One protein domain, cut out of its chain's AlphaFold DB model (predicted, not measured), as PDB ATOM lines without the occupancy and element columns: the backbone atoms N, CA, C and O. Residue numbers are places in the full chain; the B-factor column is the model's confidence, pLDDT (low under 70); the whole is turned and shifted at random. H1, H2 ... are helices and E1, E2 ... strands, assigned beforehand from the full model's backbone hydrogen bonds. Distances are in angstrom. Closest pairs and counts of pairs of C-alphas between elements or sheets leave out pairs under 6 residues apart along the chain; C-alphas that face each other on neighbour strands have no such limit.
ATOM      1  N   ARG A  70      73.799  45.479  68.511       90.94
ATOM      2  CA  ARG A  70      74.791  44.405  68.625       90.94
ATOM      3  C   ARG A  70      75.262  44.281  70.062       90.94
ATOM      4  O   ARG A  70      75.914  45.184  70.578       90.94
ATOM      5  N   TYR A  71      74.969  43.142  70.677       91.19
ATOM      6  CA  TYR A  71      75.434  42.801  72.016       91.19
ATOM      7  C   TYR A  71      76.610  41.828  71.924       91.19
ATOM      8  O   TYR A  71      76.548  40.846  71.189       91.19
ATOM      9  N   GLN A  72      77.667  42.086  72.687       89.69
ATOM     10  CA  GLN A  72      78.816  41.189  72.823       89.69
ATOM     11  C   GLN A  72      79.295  41.132  74.272       89.69
ATOM     12  O   GLN A  72      79.017  42.046  75.049       89.69
ATOM     13  N   ALA A  73      80.032  40.083  74.633       89.81
ATOM     14  CA  ALA A  73      80.656  39.993  75.948       89.81
ATOM     15  C   ALA A  73      81.668  41.133  76.166       89.81
ATOM     16  O   ALA A  73      82.408  41.501  75.249       89.81
ATOM     17  N   ILE A  74      81.717  41.685  77.383       86.25
ATOM     18  CA  ILE A  74      82.735  42.681  77.758       86.25
ATOM     19  C   ILE A  74      84.137  42.063  77.607       86.25
ATOM     20  O   ILE A  74      84.367  40.919  78.003       86.25
ATOM     21  N   GLY A  75      85.063  42.821  77.011       82.31
ATOM     22  CA  GLY A  75      86.433  42.381  76.709       82.31
ATOM     23  C   GLY A  75      86.581  41.601  75.396       82.31
ATOM     24  O   GLY A  75      87.698  41.365  74.954       82.31
ATOM     25  N   GLY A  76      85.482  41.227  74.732       80.12
ATOM     26  CA  GLY A  76      85.541  40.591  73.416       80.12
ATOM     27  C   GLY A  76      85.944  41.564  72.303       80.12
ATOM     28  O   GLY A  76      85.546  42.731  72.302       80.12
ATOM     29  N   ALA A  77      86.688  41.072  71.308       78.00
ATOM     30  CA  ALA A  77      87.013  41.844  70.112       78.00
ATOM     31  C   ALA A  77      85.732  42.184  69.327       78.00
ATOM     32  O   ALA A  77      85.055  41.303  68.802       78.00
ATOM     33  N   THR A  78      85.401  43.473  69.225       72.31
ATOM     34  CA  THR A  78      84.161  43.930  68.567       72.31
ATOM     35  C   THR A  78      84.280  44.014  67.044       72.31
ATOM     36  O   THR A  78      83.279  44.190  66.349       72.31
ATOM     37  N   GLY A  79      85.510  43.993  66.513       75.69
ATOM     38  CA  GLY A  79      85.803  44.310  65.109       75.69
ATOM     39  C   GLY A  79      85.397  45.734  64.696       75.69
ATOM     40  O   GLY A  79      85.441  46.068  63.517       75.69
ATOM     41  N   ARG A  80      84.973  46.569  65.656       74.69
ATOM     42  CA  ARG A  80      84.385  47.899  65.456       74.69
ATOM     43  C   ARG A  80      84.873  48.864  66.532       74.69
ATOM     44  O   ARG A  80      84.079  49.516  67.201       74.69
ATOM     45  N   TRP A  81      86.190  48.947  66.709       73.88
ATOM     46  CA  TRP A  81      86.826  49.795  67.729       73.88
ATOM     47  C   TRP A  81      86.465  51.284  67.598       73.88
ATOM     48  O   TRP A  81      86.512  52.016  68.580       73.88
ATOM     49  N   HIS A  82      86.074  51.730  66.402       79.31
ATOM     50  CA  HIS A  82      85.663  53.108  66.134       79.31
ATOM     51  C   HIS A  82      84.174  53.382  66.423       79.31
ATOM     52  O   HIS A  82      83.749  54.533  66.346       79.31
ATOM     53  N   VAL A  83      83.357  52.356  66.698       79.31
ATOM     54  CA  VAL A  83      81.925  52.527  66.993       79.31
ATOM     55  C   VAL A  83      81.747  52.654  68.507       79.31
ATOM     56  O   VAL A  83      82.090  51.712  69.227       79.31
ATOM     57  N   PRO A  84      81.206  53.779  69.012       79.62
ATOM     58  CA  PRO A  84      80.917  53.923  70.429       79.62
ATOM     59  C   PRO A  84      79.911  52.867  70.889       79.62
ATOM     60  O   PRO A  84      78.971  52.521  70.170       79.62
ATOM     61  N   GLY A  85      80.080  52.389  72.114       83.56
ATOM     62  CA  GLY A  85      79.095  51.540  72.761       83.56
ATOM     63  C   GLY A  85      79.027  51.803  74.254       83.56
ATOM     64  O   GLY A  85      79.601  52.767  74.763       83.56
ATOM     65  N   PHE A  86      78.257  50.976  74.946       86.81
ATOM     66  CA  PHE A  86      78.000  51.127  76.371       86.81
ATOM     67  C   PHE A  86      77.839  49.774  77.051       86.81
ATOM     68  O   PHE A  86      77.470  48.781  76.417       86.81
ATOM     69  N   ILE A  87      78.090  49.733  78.359       89.56
ATOM     70  CA  ILE A  87      77.817  48.546  79.169       89.56
ATOM     71  C   ILE A  87      76.304  48.455  79.353       89.56
ATOM     72  O   ILE A  87      75.689  49.242  80.075       89.56
ATOM     73  N   ALA A  88      75.700  47.507  78.642       91.44
ATOM     74  CA  ALA A  88      74.273  47.238  78.711       91.44
ATOM     75  C   ALA A  88      73.920  46.377  79.925       91.44
ATOM     76  O   ALA A  88      72.800  46.472  80.420       91.44
ATOM     77  N   ARG A  89      74.858  45.530  80.374       91.00
ATOM     78  CA  ARG A  89      74.696  44.679  81.555       91.00
ATOM     79  C   ARG A  89      76.038  44.268  82.150       91.00
ATOM     80  O   ARG A  89      76.952  43.945  81.395       91.00
ATOM     81  N   SER A  90      76.156  44.222  83.473       89.75
ATOM     82  CA  SER A  90      77.337  43.731  84.180       89.75
ATOM     83  C   SER A  90      76.963  43.206  85.566       89.75
ATOM     84  O   SER A  90      76.714  43.979  86.485       89.75
ATOM     85  N   LEU A  91      76.967  41.884  85.754       88.88
ATOM     86  CA  LEU A  91      76.711  41.280  87.069       88.88
ATOM     87  C   LEU A  91      77.885  41.477  88.032       88.88
ATOM     88  O   LEU A  91      77.681  41.617  89.234       88.88
ATOM     89  N   SER A  92      79.112  41.497  87.509       89.69
ATOM     90  CA  SER A  92      80.318  41.707  88.317       89.69
ATOM     91  C   SER A  92      80.504  43.167  88.734       89.69
ATOM     92  O   SER A  92      81.204  43.434  89.704       89.69
ATOM     93  N   ASN A  93      79.910  44.114  87.998       90.31
ATOM     94  CA  ASN A  93      79.942  45.534  88.338       90.31
ATOM     95  C   ASN A  93      78.659  46.261  87.875       90.31
ATOM     96  O   ASN A  93      78.708  47.007  86.892       90.31
ATOM     97  N   PRO A  94      77.517  46.096  88.570       91.88
ATOM     98  CA  PRO A  94      76.241  46.697  88.158       91.88
ATOM     99  C   PRO A  94      76.269  48.228  88.077       91.88
ATOM    100  O   PRO A  94      75.574  48.823  87.260       91.88
ATOM    101  N   ALA A  95      77.120  48.883  88.874       90.62
ATOM    102  CA  ALA A  95      77.281  50.337  88.851       90.62
ATOM    103  C   ALA A  95      77.882  50.867  87.533       90.62
ATOM    104  O   ALA A  95      77.779  52.058  87.251       90.62
ATOM    105  N   SER A  96      78.503  49.998  86.725       87.88
ATOM    106  CA  SER A  96      79.033  50.354  85.401       87.88
ATOM    107  C   SER A  96      77.985  50.344  84.285       87.88
ATOM    108  O   SER A  96      78.265  50.812  83.180       87.88
ATOM    109  N   GLU A  97      76.784  49.817  84.540       90.81
ATOM    110  CA  GLU A  97      75.715  49.773  83.545       90.81
ATOM    111  C   GLU A  97      75.226  51.182  83.182       90.81
ATOM    112  O   GLU A  97      75.171  52.088  84.011       90.81
ATOM    113  N   THR A  98      74.825  51.372  81.923       87.00
ATOM    114  CA  THR A  98      74.227  52.628  81.448       87.00
ATOM    115  C   THR A  98      72.718  52.438  81.232       87.00
ATOM    116  O   THR A  98      72.295  52.139  80.112       87.00
ATOM    117  N   PRO A  99      71.865  52.563  82.269       79.12
ATOM    118  CA  PRO A  99      70.421  52.317  82.157       79.12
ATOM    119  C   PRO A  99      69.664  53.424  81.403       79.12
ATOM    120  O   PRO A  99      68.619  53.164  80.813       79.12
ATOM    121  N   ASP A 100      70.204  54.642  81.384       82.88
ATOM    122  CA  ASP A 100      69.576  55.832  80.804       82.88
ATOM    123  C   ASP A 100      69.744  55.884  79.274       82.88
ATOM    124  O   ASP A 100      70.861  55.919  78.753       82.88
ATOM    125  N   SER A 101      68.624  55.911  78.544       73.88
ATOM    126  CA  SER A 101      68.608  55.929  77.077       73.88
ATOM    127  C   SER A 101      69.105  57.238  76.460       73.88
ATOM    128  O   SER A 101      69.722  57.196  75.395       73.88
ATOM    129  N   GLN A 102      68.910  58.380  77.124       69.44
ATOM    130  CA  GLN A 102      69.447  59.670  76.682       69.44
ATOM    131  C   GLN A 102      70.969  59.671  76.802       69.44
ATOM    132  O   GLN A 102      71.664  60.068  75.867       69.44
ATOM    133  N   LYS A 103      71.503  59.131  77.905       71.62
ATOM    134  CA  LYS A 103      72.955  58.974  78.081       71.62
ATOM    135  C   LYS A 103      73.564  58.029  77.043       71.62
ATOM    136  O   LYS A 103      74.634  58.329  76.523       71.62
ATOM    137  N   ARG A 104      72.870  56.944  76.667       75.94
ATOM    138  CA  ARG A 104      73.298  56.059  75.560       75.94
ATOM    139  C   ARG A 104      73.393  56.807  74.229       75.94
ATOM    140  O   ARG A 104      74.387  56.660  73.527       75.94
ATOM    141  N   GLY A 105      72.389  57.626  73.898       64.38
ATOM    142  CA  GLY A 105      72.359  58.404  72.651       64.38
ATOM    143  C   GLY A 105      73.410  59.517  72.574       64.38
ATOM    144  O   GLY A 105      73.761  59.964  71.486       64.38
ATOM    145  N   GLN A 106      73.942  59.947  73.720       65.12
ATOM    146  CA  GLN A 106      74.976  60.980  73.823       65.12
ATOM    147  C   GLN A 106      76.400  60.409  73.895       65.12
ATOM    148  O   GLN A 106      77.361  61.181  73.946       65.12
ATOM    149  N   MET A 107      76.557  59.080  73.900       65.00
ATOM    150  CA  MET A 107      77.849  58.420  74.068       65.00
ATOM    151  C   MET A 107      78.743  58.649  72.834       65.00
ATOM    152  O   MET A 107      78.737  57.892  71.867       65.00
ATOM    153  N   LYS A 108      79.527  59.731  72.861       51.19
ATOM    154  CA  LYS A 108      80.591  60.016  71.891       51.19
ATOM    155  C   LYS A 108      81.842  59.256  72.307       51.19
ATOM    156  O   LYS A 108      82.319  59.489  73.410       51.19
ATOM    157  N   SER A 109      82.320  58.349  71.451       48.72
ATOM    158  CA  SER A 109      83.647  57.700  71.475       48.72
ATOM    159  C   SER A 109      84.354  57.657  72.841       48.72
ATOM    160  O   SER A 109      85.480  58.127  72.968       48.72
ATOM    161  N   HIS A 110      83.720  57.102  73.874       40.00
ATOM    162  CA  HIS A 110      84.437  56.703  75.081       40.00
ATOM    163  C   HIS A 110      84.804  55.239  74.892       40.00
ATOM    164  O   HIS A 110      84.181  54.337  75.443       40.00
ATOM    165  N   VAL A 111      85.817  55.008  74.055       43.78
ATOM    166  CA  VAL A 111      86.646  53.819  74.227       43.78
ATOM    167  C   VAL A 111      87.322  54.058  75.566       43.78
ATOM    168  O   VAL A 111      88.226  54.886  75.653       43.78
ATOM    169  N   ALA A 129      79.348  35.438  79.635       61.38
ATOM    170  CA  ALA A 129      78.274  35.841  78.712       61.38
ATOM    171  C   ALA A 129      77.172  36.733  79.328       61.38
ATOM    172  O   ALA A 129      76.322  37.262  78.616       61.38
ATOM    173  N   HIS A 130      77.173  36.903  80.650       70.31
ATOM    174  CA  HIS A 130      76.228  37.736  81.392       70.31
ATOM    175  C   HIS A 130      76.641  39.217  81.484       70.31
ATOM    176  O   HIS A 130      75.823  40.049  81.876       70.31
ATOM    177  N   ASN A 131      77.878  39.551  81.102       78.56
ATOM    178  CA  ASN A 131      78.391  40.916  81.043       78.56
ATOM    179  C   ASN A 131      78.411  41.381  79.581       78.56
ATOM    180  O   ASN A 131      79.213  40.885  78.792       78.56
ATOM    181  N   LEU A 132      77.539  42.322  79.213       80.75
ATOM    182  CA  LEU A 132      77.273  42.696  77.825       80.75
ATOM    183  C   LEU A 132      77.595  44.163  77.530       80.75
ATOM    184  O   LEU A 132      77.138  45.081  78.213       80.75
ATOM    185  N   HIS A 133      78.302  44.364  76.427       84.06
ATOM    186  CA  HIS A 133      78.520  45.639  75.763       84.06
ATOM    187  C   HIS A 133      77.640  45.735  74.510       84.06
ATOM    188  O   HIS A 133      77.627  44.807  73.697       84.06
ATOM    189  N   CYS A 134      76.938  46.855  74.334       83.94
ATOM    190  CA  CYS A 134      76.051  47.103  73.199       83.94
ATOM    191  C   CYS A 134      76.590  48.213  72.291       83.94
ATOM    192  O   CYS A 134      76.985  49.272  72.777       83.94
ATOM    193  N   THR A 135      76.524  48.002  70.977       79.69
ATOM    194  CA  THR A 135      76.720  49.034  69.948       79.69
ATOM    195  C   THR A 135      75.483  49.120  69.051       79.69
ATOM    196  O   THR A 135      74.798  48.120  68.842       79.69
ATOM    197  N   ALA A 136      75.172  50.315  68.547       76.88
ATOM    198  CA  ALA A 136      74.117  50.540  67.556       76.88
ATOM    199  C   ALA A 136      74.754  50.843  66.195       76.88
ATOM    200  O   ALA A 136      75.839  51.434  66.147       76.88
ATOM    201  N   THR A 137      74.122  50.403  65.108       59.53
ATOM    202  CA  THR A 137      74.647  50.541  63.740       59.53
ATOM    203  C   THR A 137      73.577  50.962  62.762       59.53
ATOM    204  O   THR A 137      72.430  50.503  62.949       59.53
TER     205      THR A 137
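AT A GLANCE: This is residues 70 to 111 and 129 to 137 of the 137 residues of an uncharacterized protein of Candidatus Poribacteria bacterium (UniProt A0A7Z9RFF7). With little regular structure, this is a small three-stranded antiparallel sheet, E1 - E3 - E2, with long loops around it and one short helix, H1, at the E2 side. The printed part has 51 residues, only 19 in named elements, in the order E1, E2, H1, E3; the class is mixed, helices and strands. It is compact, with a radius of gyration of the C-alphas of 10.4 A and spans of 25 by 25 by 16 A.

IN THESE COORDINATES: E1, residues 70 to 73, begins at C-alpha 70 (74.791, 44.405, 68.625). E2 is residues 85 to 89, 12.0 A long, and H1 residues 101 to 105. E3, residues 132 to 136, runs 13.3 A to C-alpha 136 (74.117, 50.540, 67.556).

HOW THE PARTS SIT: E1 and E3 are antiparallel at 156 degrees, with N 72 and O 133 2.9 A apart. E3 and E2 are antiparallel at 141 degrees, with N 134 and O 86 2.9 A apart. H1 only grazes the sheet with residues 103 to 105; its O i to N i+4 pair is within hydrogen-bond range.

THE WHOLE: Residues 112 to 128 are not printed, a gap of 20.3 A between C-alphas 111 and 129. The links E1 to E2 and E2 to H1 are long. Confidence is under 70 at residues 102, 105 to 111, 129 and 137.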